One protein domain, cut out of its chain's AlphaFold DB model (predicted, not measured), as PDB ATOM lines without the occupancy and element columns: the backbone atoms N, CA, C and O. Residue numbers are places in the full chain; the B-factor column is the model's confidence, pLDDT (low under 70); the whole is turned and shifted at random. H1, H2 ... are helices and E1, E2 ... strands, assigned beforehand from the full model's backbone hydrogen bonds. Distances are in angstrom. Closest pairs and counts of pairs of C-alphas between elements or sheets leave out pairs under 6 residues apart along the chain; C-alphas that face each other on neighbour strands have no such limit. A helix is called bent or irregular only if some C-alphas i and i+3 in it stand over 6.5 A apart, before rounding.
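This is residues 54 to 204 of the 210 residues of an uncharacterized protein of Duganella phyllosphaerae (UniProt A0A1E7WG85). A long, strongly twisted sheet, with the hairpin strands E5, E6 and E7 in its middle, joins two different ends of a rod. At one end H2 packs over the edge strand E8; at the other is the small sheet E3 - E2 - E4, with H1 and H3 grazing it. The printed part has 151 residues with three named helices and nine named strands, in the order E1 E2 E3 H1 E4 E5 E6 E7 H2 E8 E9 H3, a mixed class. The large sheet runs E1 - E5 - E6 - E7 - E9 - E8, and both sheets are antiparallel. The whole is only just compact, close to loose, with a radius of gyration of the C-alphas of 17.6 A and spans of 59 by 28 by 25 A.

In the large sheet, E1 is residues 56 to 58, beginning at C-alpha 56 (123.831, 105.752, 138.496); E5 is 104 to 110, 19.7 A; E6 is 115 to 124, 27.2 A; E7 is 127 to 138, 31.8 A; E9 is 187 to 191; E8 is 175 to 179. H2 is residues 145 to 162, 22.7 A, from C-alpha 145 (150.057, 88.019, 130.987). The small sheet has E3, 74 to 76, E2, 66 to 68, and E4, 97 to 100. H1 is 85 to 94, 14.5 A, and H3 is 198 to 202, ending at C-alpha 202 (131.933, 119.175, 156.389).

E5, E6 and E7 form a meander, each strand the antiparallel neighbour of the one before; N 108 and O 117 are 3.0 A apart, N 122 and O 129 2.8 A. E1 pairs with E5 through N 57 and O 105, 2.8 A. E7 and E9 share N 135 and O 190, 2.9 A; the hairpin E8 and E9 has N 177 and O 189, 2.9 A. H2 is on one face of this sheet, giving two layers, at a height over the sheet of 8.3 A; it lies over E8 and runs along the strands, at 0 degrees to E8 on the local plane. The closest C-alphas of H2 and E8 are those of Ala 162 and Asn 175, 4.8 A. H2 has a kink of 56 degrees near residue 156 and is irregular, C-alphas 158 and 161 being 9.5 A apart. E7, H2, E8 and E3, H1, E4 are split strand-helix-strand units, two strands running the same way with another between them, both with right-handed crossovers. In the small sheet, N 67 and O 75 of the hairpin E2 and E3 are 2.9 A apart, and N 68 and O 97 of E2 and E4 2.8 A. H1 only grazes both sheets; its closest C-alphas to E1 are Gly 85 and Phe 56, 7.5 A. H3 only grazes the small sheet, with the C-alphas of Leu 201 and Cys 99 of E4 4.9 A apart. Every O i to N i+4 pair is within hydrogen-bond range in H1 and H3, and 12 of 14 in H2.

The C-alphas farthest apart, those of Ala 71 and Glu 146, are 59.1 A apart. The printed part has no cut. The link from H2 to E8, residues 163 to 174, is long; its residues 163 to 164 pair in parallel with residues 176 to 177 of E8. Mean pLDDT of the printed part is 70.7; 63 residues are under 70, among them 54 to 64 and 77 to 93.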
ATOM      1  N   LEU A  54     121.377 109.739 132.660       42.12
ATOM      2  CA  LEU A  54     122.425 108.965 133.311       42.12
ATOM      3  C   LEU A  54     121.810 107.951 134.285       42.12
ATOM      4  O   LEU A  54     121.011 108.317 135.145       42.12
ATOM      5  N   ALA A  55     122.214 106.687 134.162       41.81
ATOM      6  CA  ALA A  55     121.951 105.655 135.159       41.81
ATOM      7  C   ALA A  55     123.118 105.624 136.152       41.81
ATOM      8  O   ALA A  55     124.275 105.467 135.742       41.81
ATOM      9  N   PHE A  56     122.825 105.774 137.443       42.91
ATOM     10  CA  PHE A  56     123.831 105.752 138.496       42.91
ATOM     11  C   PHE A  56     123.894 104.358 139.109       42.91
ATOM     12  O   PHE A  56     122.921 103.607 139.137       42.91
ATOM     13  N   LYS A  57     125.065 104.006 139.622       45.22
ATOM     14  CA  LYS A  57     125.214 102.904 140.561       45.22
ATOM     15  C   LYS A  57     125.969 103.421 141.770       45.22
ATOM     16  O   LYS A  57     127.035 104.031 141.633       45.22
ATOM     17  N   LEU A  58     125.381 103.206 142.939       43.50
ATOM     18  CA  LEU A  58     126.125 103.247 144.184       43.50
ATOM     19  C   LEU A  58     127.004 101.997 144.246       43.50
ATOM     20  O   LEU A  58     126.595 100.916 143.829       43.50
ATOM     21  N   ASP A  59     128.217 102.180 144.751       43.62
ATOM     22  CA  ASP A  59     128.988 101.086 145.331       43.62
ATOM     23  C   ASP A  59     128.277 100.715 146.641       43.62
ATOM     24  O   ASP A  59     128.192 101.526 147.572       43.62
ATOM     25  N   ASP A  60     127.675  99.527 146.661       36.66
ATOM     26  CA  ASP A  60     126.763  99.050 147.700       36.66
ATOM     27  C   ASP A  60     127.455  98.811 149.050       36.66
ATOM     28  O   ASP A  60     126.787  98.653 150.072       36.66
ATOM     29  N   GLN A  61     128.789  98.860 149.087       41.16
ATOM     30  CA  GLN A  61     129.577  98.564 150.281       41.16
ATOM     31  C   GLN A  61     129.958  99.806 151.115       41.16
ATOM     32  O   GLN A  61     130.399  99.644 152.252       41.16
ATOM     33  N   HIS A  62     129.788 101.043 150.607       44.19
ATOM     34  CA  HIS A  62     130.458 102.225 151.199       44.19
ATOM     35  C   HIS A  62     129.640 103.537 151.334       44.19
ATOM     36  O   HIS A  62     130.181 104.546 151.789       44.19
ATOM     37  N   GLY A  63     128.355 103.584 150.970       53.72
ATOM     38  CA  GLY A  63     127.592 104.844 150.865       53.72
ATOM     39  C   GLY A  63     127.246 105.574 152.184       53.72
ATOM     40  O   GLY A  63     126.136 105.437 152.689       53.72
ATOM     41  N   GLN A  64     128.130 106.439 152.706       63.03
ATOM     42  CA  GLN A  64     127.854 107.303 153.880       63.03
ATOM     43  C   GLN A  64     127.299 108.704 153.539       63.03
ATOM     44  O   GLN A  64     127.201 109.559 154.425       63.03
ATOM     45  N   SER A  65     126.952 108.975 152.279       74.12
ATOM     46  CA  SER A  65     126.491 110.295 151.824       74.12
ATOM     47  C   SER A  65     125.250 110.780 152.588       74.12
ATOM     48  O   SER A  65     124.292 110.029 152.790       74.12
ATOM     49  N   TYR A  66     125.253 112.043 153.013       78.94
ATOM     50  CA  TYR A  66     124.139 112.670 153.717       78.94
ATOM     51  C   TYR A  66     124.132 114.199 153.579       78.94
ATOM     52  O   TYR A  66     125.158 114.845 153.347       78.94
ATOM     53  N   GLY A  67     122.958 114.780 153.797       80.12
ATOM     54  CA  GLY A  67     122.774 116.214 153.982       80.12
ATOM     55  C   GLY A  67     121.816 116.525 155.126       80.12
ATOM     56  O   GLY A  67     121.412 115.630 155.871       80.12
ATOM     57  N   LEU A  68     121.468 117.800 155.259       82.81
ATOM     58  CA  LEU A  68     120.507 118.325 156.220       82.81
ATOM     59  C   LEU A  68     119.299 118.905 155.485       82.81
ATOM     60  O   LEU A  68     119.464 119.611 154.486       82.81
ATOM     61  N   ASP A  69     118.100 118.630 155.987       82.25
ATOM     62  CA  ASP A  69     116.873 119.291 155.539       82.25
ATOM     63  C   ASP A  69     116.726 120.710 156.131       82.25
ATOM     64  O   ASP A  69     117.587 121.208 156.863       82.25
ATOM     65  N   GLY A  70     115.611 121.382 155.825       78.19
ATOM     66  CA  GLY A  70     115.304 122.716 156.355       78.19
ATOM     67  C   GLY A  70     115.100 122.798 157.875       78.19
ATOM     68  O   GLY A  70     115.073 123.902 158.409       78.19
ATOM     69  N   ALA A  71     114.989 121.664 158.573       87.25
ATOM     70  CA  ALA A  71     114.920 121.568 160.031       87.25
ATOM     71  C   ALA A  71     116.255 121.106 160.660       87.25
ATOM     72  O   ALA A  71     116.308 120.791 161.853       87.25
ATOM     73  N   GLY A  72     117.336 121.037 159.870       83.88
ATOM     74  CA  GLY A  72     118.650 120.575 160.316       83.88
ATOM     75  C   GLY A  72     118.719 119.069 160.606       83.88
ATOM     76  O   GLY A  72     119.650 118.621 161.283       83.88
ATOM     77  N   GLN A  73     117.743 118.281 160.143       85.88
ATOM     78  CA  GLN A  73     117.717 116.833 160.342       85.88
ATOM     79  C   GLN A  73     118.536 116.122 159.269       85.88
ATOM     80  O   GLN A  73     118.527 116.503 158.099       85.88
ATOM     81  N   ARG A  74     119.256 115.066 159.670       84.06
ATOM     82  CA  ARG A  74     120.126 114.300 158.771       84.06
ATOM     83  C   ARG A  74     119.284 113.447 157.820       84.06
ATOM     84  O   ARG A  74     118.634 112.504 158.255       84.06
ATOM     85  N   VAL A  75     119.380 113.731 156.524       77.50
ATOM     86  CA  VAL A  75     118.825 112.919 155.433       77.50
ATOM     87  C   VAL A  75     119.968 112.119 154.815       77.50
ATOM     88  O   VAL A  75     120.927 112.704 154.303       77.50
ATOM     89  N   ARG A  76     119.910 110.785 154.881       75.44
ATOM     90  CA  ARG A  76     120.913 109.913 154.251       75.44
ATOM     91  C   ARG A  76     120.549 109.647 152.795       75.44
ATOM     92  O   ARG A  76     119.382 109.586 152.430       75.44
ATOM     93  N   LEU A  77     121.575 109.475 151.968       65.88
ATOM     94  CA  LEU A  77     121.419 109.102 150.563       65.88
ATOM     95  C   LEU A  77     121.065 107.611 150.412       65.88
ATOM     96  O   LEU A  77     120.288 107.255 149.539       65.88
ATOM     97  N   ALA A  78     121.596 106.760 151.298       56.47
ATOM     98  CA  ALA A  78     121.407 105.304 151.289       56.47
ATOM     99  C   ALA A  78     120.007 104.825 151.735       56.47
ATOM    100  O   ALA A  78     119.749 103.625 151.743       56.47
ATOM    101  N   ASP A  79     119.096 105.740 152.087       50.88
ATOM    102  CA  ASP A  79     117.700 105.407 152.413       50.88
ATOM    103  C   ASP A  79     116.849 105.152 151.140       50.88
ATOM    104  O   ASP A  79     115.646 104.902 151.224       50.88
ATOM    105  N   GLN A  80     117.460 105.229 149.948       44.41
ATOM    106  CA  GLN A  80     116.890 104.881 148.641       44.41
ATOM    107  C   GLN A  80     117.929 104.057 147.848       44.41
ATOM    108  O   GLN A  80     119.119 104.349 147.924       44.41
ATOM    109  N   GLY A  81     117.482 102.997 147.157       45.31
ATOM    110  CA  GLY A  81     118.331 101.922 146.608       45.31
ATOM    111  C   GLY A  81     119.104 102.260 145.323       45.31
ATOM    112  O   GLY A  81     119.884 103.209 145.290       45.31
ATOM    113  N   ASP A  82     118.924 101.455 144.266       42.19
ATOM    114  CA  ASP A  82     119.521 101.731 142.949       42.19
ATOM    115  C   ASP A  82     119.157 103.153 142.492       42.19
ATOM    116  O   ASP A  82     117.990 103.551 142.516       42.19
ATOM    117  N   MET A  83     120.166 103.932 142.092       52.06
ATOM    118  CA  MET A  83     119.994 105.355 141.816       52.06
ATOM    119  C   MET A  83     119.804 105.634 140.328       52.06
ATOM    120  O   MET A  83     120.694 105.438 139.505       52.06
ATOM    121  N   ASP A  84     118.655 106.193 139.986       49.78
ATOM    122  CA  ASP A  84     118.439 106.887 138.725       49.78
ATOM    123  C   ASP A  84     118.486 108.416 138.936       49.78
ATOM    124  O   ASP A  84     118.796 108.927 140.021       49.78
ATOM    125  N   GLY A  85     118.201 109.170 137.874       50.06
ATOM    126  CA  GLY A  85     118.109 110.627 137.951       50.06
ATOM    127  C   GLY A  85     116.992 111.132 138.872       50.06
ATOM    128  O   GLY A  85     117.062 112.279 139.316       50.06
ATOM    129  N   ASP A  86     115.993 110.312 139.199       56.91
ATOM    130  CA  ASP A  86     114.850 110.701 140.023       56.91
ATOM    131  C   ASP A  86     115.182 110.589 141.507       56.91
ATOM    132  O   ASP A  86     114.835 111.490 142.269       56.91
ATOM    133  N   VAL A  87     115.937 109.566 141.912       59.69
ATOM    134  CA  VAL A  87     116.463 109.430 143.280       59.69
ATOM    135  C   VAL A  87     117.375 110.612 143.646       59.69
ATOM    136  O   VAL A  87     117.193 111.249 144.686       59.69
ATOM    137  N   ILE A  88     118.297 111.002 142.757       60.06
ATOM    138  CA  ILE A  88     119.165 112.177 142.980       60.06
ATOM    139  C   ILE A  88     118.345 113.475 143.034       60.06
ATOM    140  O   ILE A  88     118.613 114.344 143.872       60.06
ATOM    141  N   ARG A  89     117.322 113.610 142.183       59.56
ATOM    142  CA  ARG A  89     116.393 114.753 142.183       59.56
ATOM    143  C   ARG A  89     115.591 114.840 143.485       59.56
ATOM    144  O   ARG A  89     115.434 115.926 144.030       59.56
ATOM    145  N   GLN A  90     115.115 113.712 144.010       64.88
ATOM    146  CA  GLN A  90     114.393 113.643 145.284       64.88
ATOM    147  C   GLN A  90     115.301 113.976 146.473       64.88
ATOM    148  O   GLN A  90     114.904 114.749 147.344       64.88
ATOM    149  N   PHE A  91     116.530 113.451 146.502       68.88
ATOM    150  CA  PHE A  91     117.513 113.778 147.538       68.88
ATOM    151  C   PHE A  91     117.835 115.279 147.550       68.88
ATOM    152  O   PHE A  91     117.713 115.935 148.583       68.88
ATOM    153  N   THR A  92     118.167 115.847 146.387       64.75
ATOM    154  CA  THR A  92     118.489 117.280 146.235       64.75
ATOM    155  C   THR A  92     117.290 118.208 146.465       64.75
ATOM    156  O   THR A  92     117.495 119.361 146.823       64.75
ATOM    157  N   ALA A  93     116.051 117.722 146.330       68.94
ATOM    158  CA  ALA A  93     114.842 118.464 146.700       68.94
ATOM    159  C   ALA A  93     114.524 118.431 148.211       68.94
ATOM    160  O   ALA A  93     113.796 119.295 148.696       68.94
ATOM    161  N   ARG A  94     115.033 117.437 148.954       71.19
ATOM    162  CA  ARG A  94     114.821 117.285 150.409       71.19
ATOM    163  C   ARG A  94     115.954 117.867 151.257       71.19
ATOM    164  O   ARG A  94     115.749 118.134 152.438       71.19
ATOM    165  N   VAL A  95     117.141 118.025 150.678       73.44
ATOM    166  CA  VAL A  95     118.351 118.504 151.354       73.44
ATOM    167  C   VAL A  95     118.603 119.974 151.028       73.44
ATOM    168  O   VAL A  95     118.815 120.327 149.871       73.44
ATOM    169  N   ASN A  96     118.680 120.807 152.064       75.62
ATOM    170  CA  ASN A  96     119.114 122.201 151.955       75.62
ATOM    171  C   ASN A  96     120.647 122.331 152.003       75.62
ATOM    172  O   ASN A  96     121.206 123.184 151.317       75.62
ATOM    173  N   THR A  97     121.329 121.479 152.781       76.38
ATOM    174  CA  THR A  97     122.789 121.537 152.991       76.38
ATOM    175  C   THR A  97     123.413 120.154 152.802       76.38
ATOM    176  O   THR A  97     123.131 119.242 153.572       76.38
ATOM    177  N   ILE A  98     124.281 119.964 151.804       75.62
ATOM    178  CA  ILE A  98     124.982 118.682 151.588       75.62
ATOM    179  C   ILE A  98     126.250 118.646 152.447       75.62
ATOM    180  O   ILE A  98     127.141 119.457 152.230       75.62
ATOM    181  N   CYS A  99     126.353 117.694 153.379       75.12
ATOM    182  CA  CYS A  99     127.458 117.617 154.347       75.12
ATOM    183  C   CYS A  99     128.530 116.592 153.972       75.12
ATOM    184  O   CYS A  99     129.721 116.857 154.099       75.12
ATOM    185  N   ARG A 100     128.117 115.421 153.477       77.06
ATOM    186  CA  ARG A 100     129.015 114.383 152.963       77.06
ATOM    187  C   ARG A 100     128.438 113.849 151.667       77.06
ATOM    188  O   ARG A 100     127.285 113.427 151.639       77.06
ATOM    189  N   PHE A 101     129.243 113.818 150.613       69.38
ATOM    190  CA  PHE A 101     128.886 113.119 149.387       69.38
ATOM    191  C   PHE A 101     130.004 112.148 149.016       69.38
ATOM    192  O   PHE A 101     131.099 112.545 148.633       69.38
ATOM    193  N   GLU A 102     129.716 110.866 149.180       62.72
ATOM    194  CA  GLU A 102     130.562 109.736 148.828       62.72
ATOM    195  C   GLU A 102     130.055 109.077 147.535       62.72
ATOM    196  O   GLU A 102     128.920 109.300 147.110       62.72
ATOM    197  N   SER A 103     130.934 108.335 146.862       57.16
ATOM    198  CA  SER A 103     130.847 108.046 145.425       57.16
ATOM    199  C   SER A 103     129.536 107.395 144.966       57.16
ATOM    200  O   SER A 103     129.309 106.213 145.211       57.16
ATOM    201  N   ALA A 104     128.754 108.144 144.183       57.19
ATOM    202  CA  ALA A 104     127.775 107.610 143.240       57.19
ATOM    203  C   ALA A 104     128.340 107.797 141.825       57.19
ATOM    204  O   ALA A 104     128.742 108.904 141.481       57.19
ATOM    205  N   GLY A 105     128.394 106.749 141.005       60.31
ATOM    206  CA  GLY A 105     128.959 106.838 139.655       60.31
ATOM    207  C   GLY A 105     127.897 106.610 138.588       60.31
ATOM    208  O   GLY A 105     127.203 105.598 138.637       60.31
ATOM    209  N   ALA A 106     127.801 107.487 137.590       59.78
ATOM    210  CA  ALA A 106     127.115 107.157 136.344       59.78
ATOM    211  C   ALA A 106     128.112 106.602 135.328       59.78
ATOM    212  O   ALA A 106     129.208 107.142 135.162       59.78
ATOM    213  N   ARG A 107     127.730 105.523 134.639       70.81
ATOM    214  CA  ARG A 107     128.576 104.872 133.632       70.81
ATOM    215  C   ARG A 107     127.874 104.839 132.285       70.81
ATOM    216  O   ARG A 107     126.832 104.203 132.154       70.81
ATOM    217  N   LEU A 108     128.473 105.478 131.286       64.00
ATOM    218  CA  LEU A 108     128.012 105.427 129.903       64.00
ATOM    219  C   LEU A 108     128.951 104.528 129.100       64.00
ATOM    220  O   LEU A 108     130.143 104.813 128.990       64.00
ATOM    221  N   LYS A 109     128.416 103.440 128.547       69.75
ATOM    222  CA  LYS A 109     129.134 102.635 127.557       69.75
ATOM    223  C   LYS A 109     129.064 103.302 126.190       69.75
ATOM    224  O   LYS A 109     128.043 103.896 125.853       69.75
ATOM    225  N   VAL A 110     130.114 103.150 125.396       64.69
ATOM    226  CA  VAL A 110     130.225 103.787 124.082       64.69
ATOM    227  C   VAL A 110     130.476 102.738 123.011       64.69
ATOM    228  O   VAL A 110     131.466 102.029 123.106       64.69
ATOM    229  N   GLY A 111     129.618 102.687 121.987       56.59
ATOM    230  CA  GLY A 111     129.867 102.051 120.682       56.59
ATOM    231  C   GLY A 111     130.174 100.547 120.678       56.59
ATOM    232  O   GLY A 111     129.364  99.756 120.209       56.59
ATOM    233  N   ASP A 112     131.359 100.173 121.153       62.69
ATOM    234  CA  ASP A 112     131.977  98.848 121.064       62.69
ATOM    235  C   ASP A 112     131.904  98.018 122.362       62.69
ATOM    236  O   ASP A 112     132.556  96.979 122.465       62.69
ATOM    237  N   ASP A 113     131.149  98.485 123.366       61.22
ATOM    238  CA  ASP A 113     131.057  97.922 124.728       61.22
ATOM    239  C   ASP A 113     132.392  97.873 125.517       61.22
ATOM    240  O   ASP A 113     132.385  97.530 126.705       61.22
ATOM    241  N   GLN A 114     133.526  98.239 124.907       72.94
ATOM    242  CA  GLN A 114     134.846  98.275 125.543       72.94
ATOM    243  C   GLN A 114     135.157  99.642 126.146       72.94
ATOM    244  O   GLN A 114     135.930  99.717 127.098       72.94
ATOM    245  N   HIS A 115     134.558 100.718 125.644       74.00
ATOM    246  CA  HIS A 115     134.753 102.055 126.197       74.00
ATOM    247  C   HIS A 115     133.655 102.409 127.205       74.00
ATOM    248  O   HIS A 115     132.460 102.317 126.914       74.00
ATOM    249  N   VAL A 116     134.071 102.825 128.403       76.31
ATOM    250  CA  VAL A 116     133.194 103.222 129.511       76.31
ATOM    251  C   VAL A 116     133.625 104.588 130.034       76.31
ATOM    252  O   VAL A 116     134.760 104.781 130.464       76.31
ATOM    253  N   LEU A 117     132.694 105.533 130.029       74.94
ATOM    254  CA  LEU A 117     132.849 106.858 130.618       74.94
ATOM    255  C   LEU A 117     132.279 106.836 132.033       74.94
ATOM    256  O   LEU A 117     131.144 106.392 132.217       74.94
ATOM    257  N   VAL A 118     133.038 107.320 133.015       78.62
ATOM    258  CA  VAL A 118     132.610 107.387 134.419       78.62
ATOM    259  C   VAL A 118     132.451 108.841 134.840       78.62
ATOM    260  O   VAL A 118     133.420 109.606 134.923       78.62
ATOM    261  N   PHE A 119     131.213 109.206 135.150       71.81
ATOM    262  CA  PHE A 119     130.847 110.501 135.698       71.81
ATOM    263  C   PHE A 119     130.620 110.361 137.203       71.81
ATOM    264  O   PHE A 119     129.864 109.487 137.627       71.81
ATOM    265  N   ASN A 120     131.229 111.236 137.999       72.06
ATOM    266  CA  ASN A 120     130.937 111.356 139.427       72.06
ATOM    267  C   ASN A 120     130.310 112.734 139.714       72.06
ATOM    268  O   ASN A 120     130.616 113.711 139.021       72.06
ATOM    269  N   PRO A 121     129.435 112.842 140.724       62.09
ATOM    270  CA  PRO A 121     128.928 114.110 141.201       62.09
ATOM    271  C   PRO A 121     130.010 114.839 141.993       62.09
ATOM    272  O   PRO A 121     130.717 114.262 142.819       62.09
ATOM    273  N   VAL A 122     130.098 116.137 141.752       64.56
ATOM    274  CA  VAL A 122     130.910 117.097 142.493       64.56
ATOM    275  C   VAL A 122     130.027 118.270 142.896       64.56
ATOM    276  O   VAL A 122     129.036 118.577 142.231       64.56
ATOM    277  N   MET A 123     130.391 118.955 143.974       57.25
ATOM    278  CA  MET A 123     129.716 120.185 144.377       57.25
ATOM    279  C   MET A 123     130.471 121.381 143.805       57.25
ATOM    280  O   MET A 123     131.631 121.595 144.141       57.25
ATOM    281  N   ARG A 124     129.819 122.171 142.948       55.53
ATOM    282  CA  ARG A 124     130.359 123.421 142.390       55.53
ATOM    283  C   ARG A 124     129.368 124.548 142.662       55.53
ATOM    284  O   ARG A 124     128.193 124.437 142.320       55.53
ATOM    285  N   ASN A 125     129.828 125.628 143.296       53.84
ATOM    286  CA  ASN A 125     129.004 126.791 143.664       53.84
ATOM    287  C   ASN A 125     127.711 126.416 144.424       53.84
ATOM    288  O   ASN A 125     126.625 126.896 144.097       53.84
ATOM    289  N   GLY A 126     127.816 125.501 145.395       47.00
ATOM    290  CA  GLY A 126     126.680 125.029 146.200       47.00
ATOM    291  C   GLY A 126     125.688 124.113 145.469       47.00
ATOM    292  O   GLY A 126     124.669 123.752 146.048       47.00
ATOM    293  N   LYS A 127     125.962 123.707 144.220       48.38
ATOM    294  CA  LYS A 127     125.096 122.818 143.432       48.38
ATOM    295  C   LYS A 127     125.807 121.515 143.086       48.38
ATOM    296  O   LYS A 127     126.984 121.527 142.727       48.38
ATOM    297  N   GLY A 128     125.068 120.409 143.141       53.78
ATOM    298  CA  GLY A 128     125.524 119.130 142.603       53.78
ATOM    299  C   GLY A 128     125.611 119.200 141.080       53.78
ATOM    300  O   GLY A 128     124.658 119.603 140.415       53.78
ATOM    301  N   GLN A 129     126.762 118.827 140.532       58.12
ATOM    302  CA  GLN A 129     127.017 118.730 139.098       58.12
ATOM    303  C   GLN A 129     127.694 117.401 138.803       58.12
ATOM    304  O   GLN A 129     128.551 116.962 139.560       58.12
ATOM    305  N   LEU A 130     127.339 116.769 137.691       61.78
ATOM    306  CA  LEU A 130     127.992 115.546 137.240       61.78
ATOM    307  C   LEU A 130     129.106 115.915 136.271       61.78
ATOM    308  O   LEU A 130     128.865 116.613 135.288       61.78
ATOM    309  N   VAL A 131     130.319 115.459 136.567       69.50
ATOM    310  CA  VAL A 131     131.511 115.712 135.753       69.50
ATOM    311  C   VAL A 131     132.134 114.391 135.337       69.50
ATOM    312  O   VAL A 131     132.104 113.419 136.093       69.50
ATOM    313  N   LEU A 132     132.698 114.344 134.131       74.94
ATOM    314  CA  LEU A 132     133.495 113.200 133.707       74.94
ATOM    315  C   LEU A 132     134.762 113.137 134.561       74.94
ATOM    316  O   LEU A 132     135.470 114.130 134.712       74.94
ATOM    317  N   THR A 133     135.042 111.957 135.093       77.56
ATOM    318  CA  THR A 133     136.193 111.712 135.971       77.56
ATOM    319  C   THR A 133     137.106 110.619 135.455       77.56
ATOM    320  O   THR A 133     138.299 110.646 135.743       77.56
ATOM    321  N   GLU A 134     136.579 109.671 134.677       83.75
ATOM    322  CA  GLU A 134     137.362 108.567 134.132       83.75
ATOM    323  C   GLU A 134     136.894 108.225 132.710       83.75
ATOM    324  O   GLU A 134     135.694 108.198 132.428       83.75
ATOM    325  N   ILE A 135     137.847 107.934 131.824       81.81
ATOM    326  CA  ILE A 135     137.624 107.272 130.534       81.81
ATOM    327  C   ILE A 135     138.350 105.932 130.615       81.81
ATOM    328  O   ILE A 135     139.583 105.891 130.629       81.81
ATOM    329  N   ALA A 136     137.594 104.843 130.688       84.69
ATOM    330  CA  ALA A 136     138.118 103.490 130.768       84.69
ATOM    331  C   ALA A 136     137.980 102.776 129.420       84.69
ATOM    332  O   ALA A 136     136.904 102.751 128.824       84.69
ATOM    333  N   ARG A 137     139.061 102.133 128.972       84.94
ATOM    334  CA  ARG A 137     139.015 101.082 127.953       84.94
ATOM    335  C   ARG A 137     139.166  99.733 128.635       84.94
ATOM    336  O   ARG A 137     140.252  99.392 129.108       84.94
ATOM    337  N   MET A 138     138.081  98.975 128.667       84.56
ATOM    338  CA  MET A 138     138.051  97.584 129.096       84.56
ATOM    339  C   MET A 138     138.974  96.760 128.200       84.56
ATOM    340  O   MET A 138     138.851  96.771 126.975       84.56
ATOM    341  N   LEU A 139     139.899  96.031 128.812       84.19
ATOM    342  CA  LEU A 139     140.691  95.030 128.119       84.19
ATOM    343  C   LEU A 139     139.855  93.746 127.943       84.19
ATOM    344  O   LEU A 139     139.010  93.433 128.790       84.19
ATOM    345  N   PRO A 140     140.071  92.967 126.866       83.06
ATOM    346  CA  PRO A 140     139.424  91.674 126.696       83.06
ATOM    347  C   PRO A 140     139.588  90.766 127.925       83.06
ATOM    348  O   PRO A 140     140.695  90.538 128.406       83.06
ATOM    349  N   LYS A 141     138.484  90.165 128.395       77.62
ATOM    350  CA  LYS A 141     138.459  89.288 129.590       77.62
ATOM    351  C   LYS A 141     139.406  88.078 129.517       77.62
ATOM    352  O   LYS A 141     139.680  87.459 130.539       77.62
ATOM    353  N   LYS A 142     139.851  87.706 128.314       80.88
ATOM    354  CA  LYS A 142     140.769  86.595 128.041       80.88
ATOM    355  C   LYS A 142     142.031  87.139 127.368       80.88
ATOM    356  O   LYS A 142     142.158  87.058 126.150       80.88
ATOM    357  N   MET A 143     142.937  87.703 128.161       82.75
ATOM    358  CA  MET A 143     144.291  88.059 127.728       82.75
ATOM    359  C   MET A 143     145.324  87.259 128.516       82.75
ATOM    360  O   MET A 143     145.142  87.012 129.709       82.75
ATOM    361  N   THR A 144     146.425  86.889 127.866       86.62
ATOM    362  CA  THR A 144     147.604  86.345 128.551       86.62
ATOM    363  C   THR A 144     148.348  87.451 129.306       86.62
ATOM    364  O   THR A 144     148.199  88.640 129.010       86.62
ATOM    365  N   SER A 145     149.195  87.072 130.266       85.75
ATOM    366  CA  SER A 145     150.057  88.019 130.987       85.75
ATOM    367  C   SER A 145     150.937  88.849 130.042       85.75
ATOM    368  O   SER A 145     151.109  90.044 130.258       85.75
ATOM    369  N   GLU A 146     151.432  88.242 128.959       89.31
ATOM    370  CA  GLU A 146     152.241  88.911 127.932       89.31
ATOM    371  C   GLU A 146     151.435  89.959 127.157       89.31
ATOM    372  O   GLU A 146     151.883  91.092 127.005       89.31
ATOM    373  N   GLN A 147     150.215  89.626 126.722       88.06
ATOM    374  CA  GLN A 147     149.331  90.574 126.036       88.06
ATOM    375  C   GLN A 147     148.983  91.771 126.937       88.06
ATOM    376  O   GLN A 147     148.869  92.903 126.469       88.06
ATOM    377  N   VAL A 148     148.835  91.542 128.246       86.00
ATOM    378  CA  VAL A 148     148.586  92.607 129.229       86.00
ATOM    379  C   VAL A 148     149.825  93.486 129.399       86.00
ATOM    380  O   VAL A 148     149.701  94.709 129.398       86.00
ATOM    381  N   GLN A 149     151.020  92.894 129.481       88.00
ATOM    382  CA  GLN A 149     152.279  93.645 129.509       88.00
ATOM    383  C   GLN A 149     152.486  94.465 128.228       88.00
ATOM    384  O   GLN A 149     152.918  95.612 128.314       88.00
ATOM    385  N   GLN A 150     152.114  93.939 127.059       88.81
ATOM    386  CA  GLN A 150     152.132  94.680 125.793       88.81
ATOM    387  C   GLN A 150     151.166  95.874 125.817       88.81
ATOM    388  O   GLN A 150     151.564  96.977 125.444       88.81
ATOM    389  N   ALA A 151     149.938  95.698 126.318       85.56
ATOM    390  CA  ALA A 151     148.977  96.795 126.473       85.56
ATOM    391  C   ALA A 151     149.474  97.873 127.460       85.56
ATOM    392  O   ALA A 151     149.346  99.068 127.188       85.56
ATOM    393  N   VAL A 152     150.104  97.468 128.569       87.50
ATOM    394  CA  VAL A 152     150.753  98.378 129.529       87.50
ATOM    395  C   VAL A 152     151.924  99.124 128.889       87.50
ATOM    396  O   VAL A 152     151.994 100.344 129.007       87.50
ATOM    397  N   ALA A 153     152.810  98.436 128.166       89.56
ATOM    398  CA  ALA A 153     153.944  99.055 127.479       89.56
ATOM    399  C   ALA A 153     153.488 100.023 126.371       89.56
ATOM    400  O   ALA A 153     154.075 101.091 126.195       89.56
ATOM    401  N   GLN A 154     152.407  99.695 125.655       87.56
ATOM    402  CA  GLN A 154     151.787 100.589 124.677       87.56
ATOM    403  C   GLN A 154     151.200 101.837 125.351       87.56
ATOM    404  O   GLN A 154     151.456 102.945 124.884       87.56
ATOM    405  N   ALA A 155     150.489 101.684 126.474       84.38
ATOM    406  CA  ALA A 155     149.975 102.811 127.251       84.38
ATOM    407  C   ALA A 155     151.113 103.687 127.813       84.38
ATOM    408  O   ALA A 155     151.076 104.907 127.675       84.38
ATOM    409  N   GLN A 156     152.170 103.087 128.365       87.44
ATOM    410  CA  GLN A 156     153.372 103.800 128.811       87.44
ATOM    411  C   GLN A 156     154.029 104.589 127.672       87.44
ATOM    412  O   GLN A 156     154.376 105.753 127.853       87.44
ATOM    413  N   LYS A 157     154.153 103.993 126.480       86.44
ATOM    414  CA  LYS A 157     154.698 104.666 125.294       86.44
ATOM    415  C   LYS A 157     153.803 105.812 124.805       86.44
ATOM    416  O   LYS A 157     154.327 106.832 124.370       86.44
ATOM    417  N   GLN A 158     152.482 105.648 124.861       82.94
ATOM    418  CA  GLN A 158     151.511 106.641 124.392       82.94
ATOM    419  C   GLN A 158     151.372 107.834 125.350       82.94
ATOM    420  O   GLN A 158     151.303 108.974 124.899       82.94
ATOM    421  N   TYR A 159     151.331 107.581 126.661       79.31
ATOM    422  CA  TYR A 159     151.035 108.598 127.677       79.31
ATOM    423  C   TYR A 159     152.277 109.083 128.447       79.31
ATOM    424  O   TYR A 159     152.210 110.081 129.168       79.31
ATOM    425  N   GLY A 160     153.429 108.420 128.298       85.12
ATOM    426  CA  GLY A 160     154.702 108.829 128.895       85.12
ATOM    427  C   GLY A 160     154.613 109.006 130.414       85.12
ATOM    428  O   GLY A 160     154.051 108.173 131.121       85.12
ATOM    429  N   GLY A 161     155.125 110.133 130.921       82.12
ATOM    430  CA  GLY A 161     155.103 110.480 132.351       82.12
ATOM    431  C   GLY A 161     153.716 110.758 132.955       82.12
ATOM    432  O   GLY A 161     153.631 111.096 134.138       82.12
ATOM    433  N   ALA A 162     152.641 110.642 132.169       81.69
ATOM    434  CA  ALA A 162     151.272 110.594 132.671       81.69
ATOM    435  C   ALA A 162     150.842 109.188 133.111       81.69
ATOM    436  O   ALA A 162     149.878 109.062 133.866       81.69
ATOM    437  N   TYR A 163     151.517 108.138 132.634       84.44
ATOM    438  CA  TYR A 163     151.214 106.772 133.036       84.44
ATOM    439  C   TYR A 163     151.714 106.507 134.464       84.44
ATOM    440  O   TYR A 163     152.882 106.745 134.774       84.44
ATOM    441  N   THR A 164     150.860 105.959 135.327       83.62
ATOM    442  CA  THR A 164     151.208 105.514 136.679       83.62
ATOM    443  C   THR A 164     150.999 104.009 136.818       83.62
ATOM    444  O   THR A 164     149.976 103.461 136.417       83.62
ATOM    445  N   ALA A 165     151.976 103.320 137.415       76.12
ATOM    446  CA  ALA A 165     151.933 101.866 137.595       76.12
ATOM    447  C   ALA A 165     150.851 101.391 138.583       76.12
ATOM    448  O   ALA A 165     150.490 100.219 138.573       76.12
ATOM    449  N   GLN A 166     150.348 102.292 139.430       72.31
ATOM    450  CA  GLN A 166     149.287 102.035 140.398       72.31
ATOM    451  C   GLN A 166     148.083 102.937 140.115       72.31
ATOM    452  O   GLN A 166     148.228 104.076 139.658       72.31
ATOM    453  N   TRP A 167     146.899 102.407 140.412       78.56
ATOM    454  CA  TRP A 167     145.638 103.139 140.431       78.56
ATOM    455  C   TRP A 167     145.444 103.839 141.783       78.56
ATOM    456  O   TRP A 167     145.785 103.283 142.826       78.56
ATOM    457  N   THR A 168     144.858 105.039 141.776       72.69
ATOM    458  CA  THR A 168     144.474 105.780 142.988       72.69
ATOM    459  C   THR A 168     143.099 106.425 142.799       72.69
ATOM    460  O   THR A 168     142.837 107.015 141.754       72.69
ATOM    461  N   LYS A 169     142.218 106.362 143.812       68.94
ATOM    462  CA  LYS A 169     140.848 106.929 143.741       68.94
ATOM    463  C   LYS A 169     140.832 108.458 143.565       68.94
ATOM    464  O   LYS A 169     139.947 108.996 142.906       68.94
ATOM    465  N   THR A 170     141.841 109.149 144.093       70.75
ATOM    466  CA  THR A 170     142.003 110.608 143.984       70.75
ATOM    467  C   THR A 170     143.288 110.932 143.228       70.75
ATOM    468  O   THR A 170     144.315 110.287 143.447       70.75
ATOM    469  N   VAL A 171     143.233 111.927 142.336       72.69
ATOM    470  CA  VAL A 171     144.375 112.397 141.538       72.69
ATOM    471  C   VAL A 171     144.388 113.924 141.476       72.69
ATOM    472  O   VAL A 171     143.346 114.548 141.302       72.69
ATOM    473  N   THR A 172     145.564 114.532 141.630       74.69
ATOM    474  CA  THR A 172     145.750 115.999 141.628       74.69
ATOM    475  C   THR A 172     146.061 116.574 140.244       74.69
ATOM    476  O   THR A 172     145.993 117.781 140.037       74.69
ATOM    477  N   ARG A 173     146.394 115.707 139.285       75.44
ATOM    478  CA  ARG A 173     146.623 115.998 137.863       75.44
ATOM    479  C   ARG A 173     146.114 114.813 137.031       75.44
ATOM    480  O   ARG A 173     146.079 113.711 137.582       75.44
ATOM    481  N   PRO A 174     145.730 114.996 135.754       76.88
ATOM    482  CA  PRO A 174     145.313 113.873 134.922       76.88
ATOM    483  C   PRO A 174     146.422 112.816 134.826       76.88
ATOM    484  O   PRO A 174     147.600 113.163 134.696       76.88
ATOM    485  N   ASN A 175     146.059 111.537 134.903       83.12
ATOM    486  CA  ASN A 175     146.980 110.404 134.773       83.12
ATOM    487  C   ASN A 175     146.302 109.221 134.073       83.12
ATOM    488  O   ASN A 175     145.079 109.155 133.978       83.12
ATOM    489  N   VAL A 176     147.104 108.270 133.600       86.06
ATOM    490  CA  VAL A 176     146.619 107.005 133.039       86.06
ATOM    491  C   VAL A 176     147.142 105.855 133.883       86.06
ATOM    492  O   VAL A 176     148.331 105.811 134.172       86.06
ATOM    493  N   ALA A 177     146.291 104.909 134.260       88.94
ATOM    494  CA  ALA A 177     146.698 103.729 135.016       88.94
ATOM    495  C   ALA A 177     146.081 102.453 134.434       88.94
ATOM    496  O   ALA A 177     145.028 102.487 133.794       88.94
ATOM    497  N   LEU A 178     146.718 101.315 134.711       86.25
ATOM    498  CA  LEU A 178     146.034 100.029 134.666       86.25
ATOM    499  C   LEU A 178     145.129  99.930 135.901       86.25
ATOM    500  O   LEU A 178     145.611 100.047 137.028       86.25
ATOM    501  N   TYR A 179     143.836  99.703 135.694       84.62
ATOM    502  CA  TYR A 179     142.912  99.310 136.750       84.62
ATOM    503  C   TYR A 179     142.636  97.814 136.638       84.62
ATOM    504  O   TYR A 179     142.282  97.322 135.564       84.62
ATOM    505  N   ASP A 180     142.838  97.089 137.734       75.44
ATOM    506  CA  ASP A 180     142.733  95.633 137.790       75.44
ATOM    507  C   ASP A 180     141.905  95.222 139.009       75.44
ATOM    508  O   ASP A 180     142.422  94.834 140.054       75.44
ATOM    509  N   GLU A 181     140.592  95.391 138.888       66.00
ATOM    510  CA  GLU A 181     139.631  95.032 139.921       66.00
ATOM    511  C   GLU A 181     139.165  93.589 139.695       66.00
ATOM    512  O   GLU A 181     138.673  93.242 138.624       66.00
ATOM    513  N   MET A 182     139.293  92.716 140.700       49.03
ATOM    514  CA  MET A 182     139.016  91.274 140.541       49.03
ATOM    515  C   MET A 182     137.584  90.949 140.071       49.03
ATOM    516  O   MET A 182     137.334  89.858 139.563       49.03
ATOM    517  N   ILE A 183     136.651  91.890 140.249       49.38
ATOM    518  CA  ILE A 183     135.228  91.763 139.912       49.38
ATOM    519  C   ILE A 183     134.906  92.474 138.583       49.38
ATOM    520  O   ILE A 183     134.054  92.013 137.818       49.38
ATOM    521  N   MET A 184     135.607  93.568 138.263       52.72
ATOM    522  CA  MET A 184     135.429  94.328 137.028       52.72
ATOM    523  C   MET A 184     136.665  94.227 136.142       52.72
ATOM    524  O   MET A 184     137.712  94.781 136.455       52.72
ATOM    525  N   ALA A 185     136.504  93.543 135.008       67.06
ATOM    526  CA  ALA A 185     137.586  93.211 134.086       67.06
ATOM    527  C   ALA A 185     138.590  94.359 133.851       67.06
ATOM    528  O   ALA A 185     138.210  95.509 133.630       67.06
ATOM    529  N   ARG A 186     139.874  93.990 133.862       84.69
ATOM    530  CA  ARG A 186     141.036  94.870 133.711       84.69
ATOM    531  C   ARG A 186     140.840  95.936 132.629       84.69
ATOM    532  O   ARG A 186     140.357  95.633 131.542       84.69
ATOM    533  N   SER A 187     141.250  97.171 132.896       86.94
ATOM    534  CA  SER A 187     141.073  98.307 131.983       86.94
ATOM    535  C   SER A 187     142.260  99.272 132.010       86.94
ATOM    536  O   SER A 187     142.984  99.364 132.999       86.94
ATOM    537  N   ILE A 188     142.470  99.999 130.911       86.69
ATOM    538  CA  ILE A 188     143.339 101.184 130.884       86.69
ATOM    539  C   ILE A 188     142.447 102.398 131.125       86.69
ATOM    540  O   ILE A 188     141.505 102.626 130.365       86.69
ATOM    541  N   VAL A 189     142.728 103.159 132.181       87.69
ATOM    542  CA  VAL A 189     141.865 104.244 132.660       87.69
ATOM    543  C   VAL A 189     142.626 105.563 132.645       87.69
ATOM    544  O   VAL A 189     143.603 105.716 133.376       87.69
ATOM    545  N   LEU A 190     142.159 106.525 131.846       84.94
ATOM    546  CA  LEU A 190     142.520 107.937 131.976       84.94
ATOM    547  C   LEU A 190     141.640 108.551 133.068       84.94
ATOM    548  O   LEU A 190     140.419 108.557 132.927       84.94
ATOM    549  N   ARG A 191     142.246 109.074 134.137       82.69
ATOM    550  CA  ARG A 191     141.549 109.807 135.202       82.69
ATOM    551  C   ARG A 191     141.734 111.311 135.030       82.69
ATOM    552  O   ARG A 191     142.810 111.780 134.654       82.69
ATOM    553  N   ILE A 192     140.700 112.065 135.378       78.50
ATOM    554  CA  ILE A 192     140.663 113.528 135.393       78.50
ATOM    555  C   ILE A 192     140.509 113.977 136.860       78.50
ATOM    556  O   ILE A 192     139.706 113.383 137.584       78.50
ATOM    557  N   PRO A 193     141.256 114.993 137.336       72.69
ATOM    558  CA  PRO A 193     141.120 115.500 138.697       72.69
ATOM    559  C   PRO A 193     139.716 116.011 138.996       72.69
ATOM    560  O   PRO A 193     139.160 116.823 138.258       72.69
ATOM    561  N   THR A 194     139.193 115.609 140.146       70.19
ATOM    562  CA  THR A 194     138.061 116.265 140.798       70.19
ATOM    563  C   THR A 194     138.557 117.091 141.970       70.19
ATOM    564  O   THR A 194     139.431 116.650 142.719       70.19
ATOM    565  N   GLU A 195     137.950 118.254 142.183       65.75
ATOM    566  CA  GLU A 195     138.112 119.004 143.427       65.75
ATOM    567  C   GLU A 195     137.691 118.118 144.610       65.75
ATOM    568  O   GLU A 195     136.558 117.630 144.658       65.75
ATOM    569  N   ASN A 196     138.600 117.890 145.563       65.75
ATOM    570  CA  ASN A 196     138.238 117.244 146.818       65.75
ATOM    571  C   ASN A 196     137.501 118.261 147.694       65.75
ATOM    572  O   ASN A 196     138.116 119.046 148.410       65.75
ATOM    573  N   VAL A 197     136.175 118.247 147.609       66.38
ATOM    574  CA  VAL A 197     135.301 119.148 148.367       66.38
ATOM    575  C   VAL A 197     134.937 118.616 149.757       66.38
ATOM    576  O   VAL A 197     134.220 119.302 150.472       66.38
ATOM    577  N   ALA A 198     135.398 117.426 150.166       68.44
ATOM    578  CA  ALA A 198     134.925 116.758 151.387       68.44
ATOM    579  C   ALA A 198     135.046 117.634 152.649       68.44
ATOM    580  O   ALA A 198     134.058 117.822 153.360       68.44
ATOM    581  N   ASP A 199     136.213 118.241 152.874       69.25
ATOM    582  CA  ASP A 199     136.454 119.111 154.033       69.25
ATOM    583  C   ASP A 199     135.610 120.396 153.966       69.25
ATOM    584  O   ASP A 199     135.061 120.845 154.972       69.25
ATOM    585  N   ALA A 200     135.434 120.955 152.763       69.31
ATOM    586  CA  ALA A 200     134.594 122.131 152.533       69.31
ATOM    587  C   ALA A 200     133.097 121.836 152.745       69.31
ATOM    588  O   ALA A 200     132.364 122.706 153.214       69.31
ATOM    589  N   LEU A 201     132.640 120.613 152.446       71.81
ATOM    590  CA  LEU A 201     131.268 120.190 152.727       71.81
ATOM    591  C   LEU A 201     131.041 119.993 154.231       71.81
ATOM    592  O   LEU A 201     130.044 120.489 154.753       71.81
ATOM    593  N   MET A 202     131.987 119.360 154.932       78.56
ATOM    594  CA  MET A 202     131.933 119.175 156.389       78.56
ATOM    595  C   MET A 202     132.020 120.495 157.172       78.56
ATOM    596  O   MET A 202     131.475 120.584 158.272       78.56
ATOM    597  N   ALA A 203     132.655 121.526 156.606       79.38
ATOM    598  CA  ALA A 203     132.731 122.869 157.181       79.38
ATOM    599  C   ALA A 203     131.425 123.688 157.066       79.38
ATOM    600  O   ALA A 203     131.346 124.782 157.629       79.38
ATOM    601  N   GLN A 204     130.400 123.204 156.354       75.44
ATOM    602  CA  GLN A 204     129.124 123.918 156.252       75.44
ATOM    603  C   GLN A 204     128.337 123.921 157.581       75.44
ATOM    604  O   GLN A 204     128.470 122.998 158.393       75.44
TER     605      GLN A 204